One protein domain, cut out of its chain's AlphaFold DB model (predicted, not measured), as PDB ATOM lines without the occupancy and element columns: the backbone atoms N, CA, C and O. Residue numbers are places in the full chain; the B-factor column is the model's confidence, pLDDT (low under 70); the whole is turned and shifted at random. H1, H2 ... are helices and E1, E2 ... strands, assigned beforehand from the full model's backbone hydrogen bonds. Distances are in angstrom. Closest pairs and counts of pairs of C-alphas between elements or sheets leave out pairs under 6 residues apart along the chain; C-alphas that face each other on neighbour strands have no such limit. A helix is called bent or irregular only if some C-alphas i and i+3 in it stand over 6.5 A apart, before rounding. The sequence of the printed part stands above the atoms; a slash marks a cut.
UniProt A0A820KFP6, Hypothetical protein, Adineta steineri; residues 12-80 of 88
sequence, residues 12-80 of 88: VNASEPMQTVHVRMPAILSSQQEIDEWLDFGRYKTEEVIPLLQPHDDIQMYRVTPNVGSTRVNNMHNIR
ATOM      1  N   VAL A  12      11.558  -9.707  -7.206       98.31
ATOM      2  CA  VAL A  12      11.583  -8.792  -6.059       98.31
ATOM      3  C   VAL A  12      10.997  -9.494  -4.830       98.31
ATOM      4  O   VAL A  12      10.568 -10.652  -4.900       98.31
ATOM      5  N   ASN A  13      11.036  -8.832  -3.675       98.38
ATOM      6  CA  ASN A  13      10.343  -9.334  -2.488       98.38
ATOM      7  C   ASN A  13       8.834  -9.354  -2.739       98.38
ATOM      8  O   ASN A  13       8.324  -8.543  -3.503       98.38
ATOM      9  N   ALA A  14       8.130 -10.304  -2.132       97.81
ATOM     10  CA  ALA A  14       6.683 -10.373  -2.263       97.81
ATOM     11  C   ALA A  14       5.995  -9.138  -1.657       97.81
ATOM     12  O   ALA A  14       6.361  -8.690  -0.567       97.81
ATOM     13  N   SER A  15       4.975  -8.637  -2.352       96.94
ATOM     14  CA  SER A  15       3.978  -7.722  -1.796       96.94
ATOM     15  C   SER A  15       3.198  -8.377  -0.658       96.94
ATOM     16  O   SER A  15       3.226  -9.602  -0.500       96.94
ATOM     17  N   GLU A  16       2.489  -7.581   0.144       94.81
ATOM     18  CA  GLU A  16       1.685  -8.098   1.260       94.81
ATOM     19  C   GLU A  16       0.702  -9.205   0.823       94.81
ATOM     20  O   GLU A  16       0.717 -10.269   1.450       94.81
ATOM     21  N   PRO A  17      -0.056  -9.072  -0.289       94.12
ATOM     22  CA  PRO A  17      -0.929 -10.150  -0.741       94.12
ATOM     23  C   PRO A  17      -0.150 -11.402  -1.170       94.12
ATOM     24  O   PRO A  17      -0.558 -12.513  -0.846       94.12
ATOM     25  N   MET A  18       0.987 -11.261  -1.867       96.25
ATOM     26  CA  MET A  18       1.768 -12.406  -2.368       96.25
ATOM     27  C   MET A  18       2.445 -13.206  -1.248       96.25
ATOM     28  O   MET A  18       2.641 -14.414  -1.397       96.25
ATOM     29  N   GLN A  19       2.760 -12.576  -0.111       96.25
ATOM     30  CA  GLN A  19       3.405 -13.248   1.024       96.25
ATOM     31  C   GLN A  19       2.600 -14.441   1.564       96.25
ATOM     32  O   GLN A  19       3.190 -15.359   2.133       96.25
ATOM     33  N   THR A  20       1.281 -14.493   1.333       93.56
ATOM     34  CA  THR A  20       0.460 -15.661   1.694       93.56
ATOM     35  C   THR A  20       0.760 -16.900   0.843       93.56
ATOM     36  O   THR A  20       0.374 -18.005   1.218       93.56
ATOM     37  N   VAL A  21       1.399 -16.727  -0.319       94.62
ATOM     38  CA  VAL A  21       1.730 -17.790  -1.281       94.62
ATOM     39  C   VAL A  21       3.239 -18.034  -1.342       94.62
ATOM     40  O   VAL A  21       3.670 -19.187  -1.339       94.62
ATOM     41  N   HIS A  22       4.051 -16.973  -1.418       97.12
ATOM     42  CA  HIS A  22       5.502 -17.081  -1.565       97.12
ATOM     43  C   HIS A  22       6.230 -15.797  -1.124       97.12
ATOM     44  O   HIS A  22       5.687 -14.703  -1.197       97.12
ATOM     45  N   VAL A  23       7.503 -15.906  -0.723       97.88
ATOM     46  CA  VAL A  23       8.328 -14.775  -0.228       97.88
ATOM     47  C   VAL A  23       8.926 -13.884  -1.332       97.88
ATOM     48  O   VAL A  23       9.522 -12.842  -1.061       97.88
ATOM     49  N   ARG A  24       8.789 -14.293  -2.594       98.06
ATOM     50  CA  ARG A  24       9.299 -13.600  -3.791       98.06
ATOM     51  C   ARG A  24       8.206 -13.510  -4.840       98.06
ATOM     52  O   ARG A  24       7.405 -14.438  -4.943       98.06
ATOM     53  N   MET A  25       8.253 -12.465  -5.658       98.00
ATOM     54  CA  MET A  25       7.356 -12.261  -6.796       98.00
ATOM     55  C   MET A  25       8.133 -11.739  -8.015       98.00
ATOM     56  O   MET A  25       9.248 -11.235  -7.844       98.00
ATOM     57  N   PRO A  26       7.612 -11.872  -9.246       98.12
ATOM     58  CA  PRO A  26       8.196 -11.180 -10.393       98.12
ATOM     59  C   PRO A  26       8.078  -9.659 -10.219       98.12
ATOM     60  O   PRO A  26       7.121  -9.182  -9.615       98.12
ATOM     61  N   ALA A  27       9.035  -8.903 -10.758       97.88
ATOM     62  CA  ALA A  27       8.848  -7.466 -10.947       97.88
ATOM     63  C   ALA A  27       7.778  -7.248 -12.027       97.88
ATOM     64  O   ALA A  27       7.885  -7.812 -13.118       97.88
ATOM     65  N   ILE A  28       6.738  -6.478 -11.710       97.69
ATOM     66  CA  ILE A  28       5.598  -6.237 -12.601       97.69
ATOM     67  C   ILE A  28       5.622  -4.767 -13.011       97.69
ATOM     68  O   ILE A  28       5.557  -3.896 -12.152       97.69
ATOM     69  N   LEU A  29       5.688  -4.511 -14.318       97.50
ATOM     70  CA  LEU A  29       5.454  -3.187 -14.898       97.50
ATOM     71  C   LEU A  29       3.952  -3.072 -15.175       97.50
ATOM     72  O   LEU A  29       3.388  -3.886 -15.909       97.50
ATOM     73  N   SER A  30       3.299  -2.112 -14.532       94.88
ATOM     74  CA  SER A  30       1.840  -1.992 -14.428       94.88
ATOM     75  C   SER A  30       1.245  -0.891 -15.308       94.88
ATOM     76  O   SER A  30       0.033  -0.855 -15.521       94.88
ATOM     77  N   SER A  31       2.085  -0.016 -15.863       96.38
ATOM     78  CA  SER A  31       1.660   1.041 -16.781       96.38
ATOM     79  C   SER A  31       2.421   1.011 -18.104       96.38
ATOM     80  O   SER A  31       3.544   0.517 -18.194       96.38
ATOM     81  N   GLN A  32       1.819   1.596 -19.143       97.75
ATOM     82  CA  GLN A  32       2.483   1.756 -20.440       97.75
ATOM     83  C   GLN A  32       3.774   2.575 -20.315       97.75
ATOM     84  O   GLN A  32       4.762   2.252 -20.961       97.75
ATOM     85  N   GLN A  33       3.781   3.589 -19.447       97.31
ATOM     86  CA  GLN A  33       4.958   4.415 -19.204       97.31
ATOM     87  C   GLN A  33       6.125   3.589 -18.645       97.31
ATOM     88  O   GLN A  33       7.231   3.687 -19.160       97.31
ATOM     89  N   GLU A  34       5.883   2.740 -17.642       97.25
ATOM     90  CA  GLU A  34       6.922   1.875 -17.060       97.25
ATOM     91  C   GLU A  34       7.476   0.877 -18.089       97.25
ATOM     92  O   GLU A  34       8.672   0.591 -18.103       97.25
ATOM     93  N   ILE A  35       6.615   0.364 -18.975       97.81
ATOM     94  CA  ILE A  35       7.020  -0.511 -20.084       97.81
ATOM     95  C   ILE A  35       7.919   0.248 -21.066       97.81
ATOM     96  O   ILE A  35       8.970  -0.268 -21.450       97.81
ATOM     97  N   ASP A  36       7.523   1.458 -21.463       97.50
ATOM     98  CA  ASP A  36       8.281   2.281 -22.407       97.50
ATOM     99  C   ASP A  36       9.648   2.673 -21.824       97.50
ATOM    100  O   ASP A  36      10.665   2.565 -22.508       97.50
ATOM    101  N   GLU A  37       9.688   3.063 -20.547       97.12
ATOM    102  CA  GLU A  37      10.925   3.369 -19.821       97.12
ATOM    103  C   GLU A  37      11.855   2.151 -19.736       97.12
ATOM    104  O   GLU A  37      13.050   2.271 -20.004       97.12
ATOM    105  N   TRP A  38      11.315   0.965 -19.433       97.69
ATOM    106  CA  TRP A  38      12.094  -0.272 -19.336       97.69
ATOM    107  C   TRP A  38      12.666  -0.745 -20.682       97.69
ATOM    108  O   TRP A  38      13.763  -1.308 -20.727       97.69
ATOM    109  N   LEU A  39      11.930  -0.558 -21.783       97.62
ATOM    110  CA  LEU A  39      12.331  -1.034 -23.111       97.62
ATOM    111  C   LEU A  39      13.229  -0.043 -23.873       97.62
ATOM    112  O   LEU A  39      14.012  -0.480 -24.722       97.62
ATOM    113  N   ASP A  40      13.150   1.262 -23.590       97.38
ATOM    114  CA  ASP A  40      13.919   2.302 -24.288       97.38
ATOM    115  C   ASP A  40      15.325   2.509 -23.690       97.38
ATOM    116  O   ASP A  40      15.663   3.544 -23.107       97.38
ATOM    117  N   PHE A  41      16.190   1.515 -23.906       93.44
ATOM    118  CA  PHE A  41      17.602   1.544 -23.501       93.44
ATOM    119  C   PHE A  41      18.442   2.623 -24.215       93.44
ATOM    120  O   PHE A  41      19.596   2.848 -23.849       93.44
ATOM    121  N   GLY A  42      17.909   3.258 -25.269       96.31
ATOM    122  CA  GLY A  42      18.565   4.378 -25.950       96.31
ATOM    123  C   GLY A  42      18.369   5.703 -25.213       96.31
ATOM    124  O   GLY A  42      19.216   6.595 -25.313       96.31
ATOM    125  N   ARG A  43      17.264   5.822 -24.470       96.69
ATOM    126  CA  ARG A  43      16.878   7.023 -23.727       96.69
ATOM    127  C   ARG A  43      17.198   6.948 -22.239       96.69
ATOM    128  O   ARG A  43      17.644   7.955 -21.694       96.69
ATOM    129  N   TYR A  44      16.967   5.801 -21.603       96.56
ATOM    130  CA  TYR A  44      17.121   5.632 -20.156       96.56
ATOM    131  C   TYR A  44      18.332   4.766 -19.816       96.56
ATOM    132  O   TYR A  44      18.581   3.729 -20.436       96.56
ATOM    133  N   LYS A  45      19.092   5.182 -18.804       96.31
ATOM    134  CA  LYS A  45      20.183   4.389 -18.235       96.31
ATOM    135  C   LYS A  45      19.645   3.365 -17.245       96.31
ATOM    136  O   LYS A  45      18.595   3.550 -16.635       96.31
ATOM    137  N   THR A  46      20.422   2.311 -17.015       95.38
ATOM    138  CA  THR A  46      20.087   1.236 -16.072       95.38
ATOM    139  C   THR A  46      19.695   1.765 -14.691       95.38
ATOM    140  O   THR A  46      18.724   1.297 -14.103       95.38
ATOM    141  N   GLU A  47      20.422   2.753 -14.165       96.75
ATOM    142  CA  GLU A  47      20.169   3.309 -12.832       96.75
ATOM    143  C   GLU A  47      18.825   4.047 -12.743       96.75
ATOM    144  O   GLU A  47      18.252   4.134 -11.659       96.75
ATOM    145  N   GLU A  48      18.319   4.551 -13.871       96.19
ATOM    146  CA  GLU A  48      17.044   5.269 -13.962       96.19
ATOM    147  C   GLU A  48      15.852   4.301 -13.980       96.19
ATOM    148  O   GLU A  48      14.782   4.658 -13.496       96.19
ATOM    149  N   VAL A  49      16.043   3.064 -14.460       96.81
ATOM    150  CA  VAL A  49      14.971   2.057 -14.602       96.81
ATOM    151  C   VAL A  49      14.973   0.977 -13.517       96.81
ATOM    152  O   VAL A  49      13.949   0.340 -13.288       96.81
ATOM    153  N   ILE A  50      16.081   0.771 -12.790       97.06
ATOM    154  CA  ILE A  50      16.115  -0.121 -11.611       97.06
ATOM    155  C   ILE A  50      15.000   0.192 -10.592       97.06
ATOM    156  O   ILE A  50      14.422  -0.760 -10.061       97.06
ATOM    157  N   PRO A  51      14.652   1.465 -10.308       96.62
ATOM    158  CA  PRO A  51      13.549   1.799  -9.410       96.62
ATOM    159  C   PRO A  51      12.179   1.264  -9.840       96.62
ATOM    160  O   PRO A  51      11.310   1.169  -8.984       96.62
ATOM    161  N   LEU A  52      11.986   0.870 -11.106       97.12
ATOM    162  CA  LEU A  52      10.758   0.210 -11.572       97.12
ATOM    163  C   LEU A  52      10.618  -1.221 -11.021       97.12
ATOM    164  O   LEU A  52       9.525  -1.780 -10.974       97.12
ATOM    165  N   LEU A  53      11.721  -1.838 -10.584       97.62
ATOM    166  CA  LEU A  53      11.748  -3.204 -10.063       97.62
ATOM    167  C   LEU A  53      11.382  -3.233  -8.573       97.62
ATOM    168  O   LEU A  53      12.232  -3.483  -7.716       97.62
ATOM    169  N   GLN A  54      10.108  -2.992  -8.265       97.06
ATOM    170  CA  GLN A  54       9.566  -3.001  -6.900       97.06
ATOM    171  C   GLN A  54       8.415  -4.013  -6.756       97.06
ATOM    172  O   GLN A  54       7.847  -4.450  -7.761       97.06
ATOM    173  N   PRO A  55       8.081  -4.437  -5.519       97.56
ATOM    174  CA  PRO A  55       6.884  -5.234  -5.262       97.56
ATOM    175  C   PRO A  55       5.619  -4.518  -5.757       97.56
ATOM    176  O   PRO A  55       5.526  -3.296  -5.670       97.56
ATOM    177  N   HIS A  56       4.647  -5.285  -6.250       95.31
ATOM    178  CA  HIS A  56       3.385  -4.758  -6.772       95.31
ATOM    179  C   HIS A  56       2.198  -5.324  -5.983       95.31
ATOM    180  O   HIS A  56       2.077  -6.542  -5.818       95.31
ATOM    181  N   ASP A  57       1.332  -4.441  -5.488       93.75
ATOM    182  CA  ASP A  57       0.258  -4.807  -4.556       93.75
ATOM    183  C   ASP A  57      -1.091  -5.070  -5.245       93.75
ATOM    184  O   ASP A  57      -1.902  -5.819  -4.703       93.75
ATOM    185  N   ASP A  58      -1.335  -4.509  -6.439       94.00
ATOM    186  CA  ASP A  58      -2.594  -4.688  -7.182       94.00
ATOM    187  C   ASP A  58      -2.624  -6.042  -7.908       94.00
ATOM    188  O   ASP A  58      -2.525  -6.163  -9.129       94.00
ATOM    189  N   ILE A  59      -2.682  -7.105  -7.105       93.69
ATOM    190  CA  ILE A  59      -2.706  -8.487  -7.566       93.69
ATOM    191  C   ILE A  59      -3.911  -9.229  -6.994       93.69
ATOM    192  O   ILE A  59      -4.244  -9.140  -5.813       93.69
ATOM    193  N   GLN A  60      -4.546 -10.037  -7.840       93.19
ATOM    194  CA  GLN A  60      -5.591 -10.972  -7.436       93.19
ATOM    195  C   GLN A  60      -5.101 -12.402  -7.627       93.19
ATOM    196  O   GLN A  60      -4.527 -12.750  -8.658       93.19
ATOM    197  N   MET A  61      -5.350 -13.251  -6.631       93.94
ATOM    198  CA  MET A  61      -4.929 -14.647  -6.642       93.94
ATOM    199  C   MET A  61      -6.071 -15.551  -6.197       93.94
ATOM    200  O   MET A  61      -6.859 -15.206  -5.319       93.94
ATOM    201  N   TYR A  62      -6.139 -16.739  -6.789       94.62
ATOM    202  CA  TYR A  62      -7.089 -17.779  -6.421       94.62
ATOM    203  C   TYR A  62      -6.448 -19.152  -6.586       94.62
ATOM    204  O   TYR A  62      -5.522 -19.352  -7.373       94.62
ATOM    205  N   ARG A  63      -6.956 -20.128  -5.833       93.81
ATOM    206  CA  ARG A  63      -6.489 -21.510  -5.920       93.81
ATOM    207  C   ARG A  63      -6.916 -22.134  -7.250       93.81
ATOM    208  O   ARG A  63      -8.061 -21.978  -7.666       93.81
ATOM    209  N   VAL A  64      -6.014 -22.893  -7.864       95.06
ATOM    210  CA  VAL A  64      -6.258 -23.676  -9.087       95.06
ATOM    211  C   VAL A  64      -6.060 -25.172  -8.826       95.06
ATOM    212  O   VAL A  64      -5.684 -25.589  -7.726       95.06
ATOM    213  N   THR A  65      -6.339 -25.998  -9.833       93.62
ATOM    214  CA  THR A  65      -6.092 -27.446  -9.774       93.62
ATOM    215  C   THR A  65      -4.594 -27.773  -9.648       93.62
ATOM    216  O   THR A  65      -3.781 -27.148 -10.332       93.62
ATOM    217  N   PRO A  66      -4.202 -28.802  -8.867       93.31
ATOM    218  CA  PRO A  66      -2.818 -29.284  -8.809       93.31
ATOM    219  C   PRO A  66      -2.251 -29.766 -10.154       93.31
ATOM    220  O   PRO A  66      -1.034 -29.870 -10.298       93.31
ATOM    221  N   ASN A  67      -3.105 -30.030 -11.154       93.94
ATOM    222  CA  ASN A  67      -2.682 -30.467 -12.488       93.94
ATOM    223  C   ASN A  67      -1.680 -29.507 -13.151       93.94
ATOM    224  O   ASN A  67      -0.846 -29.960 -13.935       93.94
ATOM    225  N   VAL A  68      -1.718 -28.213 -12.802       95.44
ATOM    226  CA  VAL A  68      -0.783 -27.195 -13.315       95.44
ATOM    227  C   VAL A  68       0.684 -27.492 -12.972       95.44
ATOM    228  O   VAL A  68       1.576 -27.037 -13.678       95.44
ATOM    229  N   GLY A  69       0.953 -28.302 -11.939       94.44
ATOM    230  CA  GLY A  69       2.311 -28.736 -11.594       94.44
ATOM    231  C   GLY A  69       2.952 -29.671 -12.629       94.44
ATOM    232  O   GLY A  69       4.162 -29.882 -12.600       94.44
ATOM    233  N   SER A  70       2.166 -30.231 -13.557       96.31
ATOM    234  CA  SER A  70       2.661 -31.060 -14.655       96.31
ATOM    235  C   SER A  70       2.749 -30.254 -15.947       96.31
ATOM    236  O   SER A  70       1.733 -29.898 -16.543       96.31
ATOM    237  N   THR A  71       3.964 -30.063 -16.464       94.56
ATOM    238  CA  THR A  71       4.207 -29.362 -17.741       94.56
ATOM    239  C   THR A  71       3.609 -30.071 -18.961       94.56
ATOM    240  O   THR A  71       3.497 -29.479 -20.030       94.56
ATOM    241  N   ARG A  72       3.196 -31.338 -18.816       95.81
ATOM    242  CA  ARG A  72       2.506 -32.108 -19.864       95.81
ATOM    243  C   ARG A  72       1.038 -31.719 -20.028       95.81
ATOM    244  O   ARG A  72       0.437 -32.056 -21.045       95.81
ATOM    245  N   VAL A  73       0.447 -31.066 -19.031       94.88
ATOM    246  CA  VAL A  73      -0.967 -30.690 -19.031       94.88
ATOM    247  C   VAL A  73      -1.068 -29.213 -19.386       94.88
ATOM    248  O   VAL A  73      -0.778 -28.361 -18.556       94.88
ATOM    249  N   ASN A  74      -1.501 -28.899 -20.610       94.69
ATOM    250  CA  ASN A  74      -1.711 -27.524 -21.066       94.69
ATOM    251  C   ASN A  74      -3.161 -27.327 -21.522       94.69
ATOM    252  O   ASN A  74      -3.507 -27.591 -22.672       94.69
ATOM    253  N   ASN A  75      -4.033 -26.923 -20.600       93.62
ATOM    254  CA  ASN A  75      -5.428 -26.626 -20.907       93.62
ATOM    255  C   ASN A  75      -5.990 -25.550 -19.968       93.62
ATOM    256  O   ASN A  75      -5.394 -25.213 -18.944       93.62
ATOM    257  N   MET A  76      -7.178 -25.037 -20.303       93.00
ATOM    258  CA  MET A  76      -7.815 -23.934 -19.578       93.00
ATOM    259  C   MET A  76      -8.101 -24.224 -18.098       93.00
ATOM    260  O   MET A  76      -8.267 -23.282 -17.331       93.00
ATOM    261  N   HIS A  77      -8.185 -25.487 -17.668       90.44
ATOM    262  CA  HIS A  77      -8.463 -25.798 -16.264       90.44
ATOM    263  C   HIS A  77      -7.315 -25.392 -15.335       90.44
ATOM    264  O   HIS A  77      -7.576 -25.118 -14.168       90.44
ATOM    265  N   ASN A  78      -6.085 -25.274 -15.846       94.75
ATOM    266  CA  ASN A  78      -4.916 -24.873 -15.060       94.75
ATOM    267  C   ASN A  78      -4.991 -23.436 -14.522       94.75
ATOM    268  O   ASN A  78      -4.306 -23.127 -13.553       94.75
ATOM    269  N   ILE A  79      -5.806 -22.573 -15.136       94.56
ATOM    270  CA  ILE A  79      -5.971 -21.166 -14.739       94.56
ATOM    271  C   ILE A  79      -7.389 -20.855 -14.256       94.56
ATOM    272  O   ILE A  79      -7.724 -19.700 -14.052       94.56
ATOM    273  N   ARG A  80      -8.272 -21.848 -14.122       94.56
ATOM    274  CA  ARG A  80      -9.632 -21.605 -13.620       94.56
ATOM    275  C   ARG A  80      -9.657 -21.730 -12.096       94.56
ATOM    276  O   ARG A  80      -9.013 -22.646 -11.577       94.56
TER     277      ARG A  80
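What this domain is: This is residues 12 to 80 of the 88 residues of the protein "Hypothetical protein" of Adineta steineri (UniProt A0A820KFP6). With little regular structure, this model has a helical hairpin, H1 and H2, at one end and short helices H3 and H4 at the other, with strand E1 between. The printed part has 69 residues, of which only 26 are in named elements, ordered E1, H1, H2, H3, H4; by these 26 the class is mostly helix. The whole is loose, radius of gyration of the C-alphas 15.9 A, spanning 44 by 26 by 17 A.

Where its parts are: Find C-alpha 32 at (2.483, 1.756, -20.440); H1 runs 10.6 A to residue 39. H2, residues 46 to 52, 10.4 A, is only just irregular: C-alphas 48 and 51 are 6.7 A apart. E1 is residues 24 to 26, H3 66 to 69; H4, 76 to 79, ends at (-5.971, -21.166, -14.739).

How they stand to each other: H1 and H2 touch, closest at C-alphas Trp 38 and Val 49, 6.0 A. E1 pairs with no named strand; residues 12 to 13 pair antiparallel with its 24 to 25. H3 and H4 only just touch, with 3 C-alpha pairs within 8 A, closest Val 68 and Asn 78, 5.1 A. Every O i to N i+4 pair is within hydrogen-bond range in H1; in H2 1 of 3, beside 2 of 4 O i to N i+3.

The domain as a whole: The H2 to H3 link is long; the printed part has no cut, and no printed residue is under pLDDT 70.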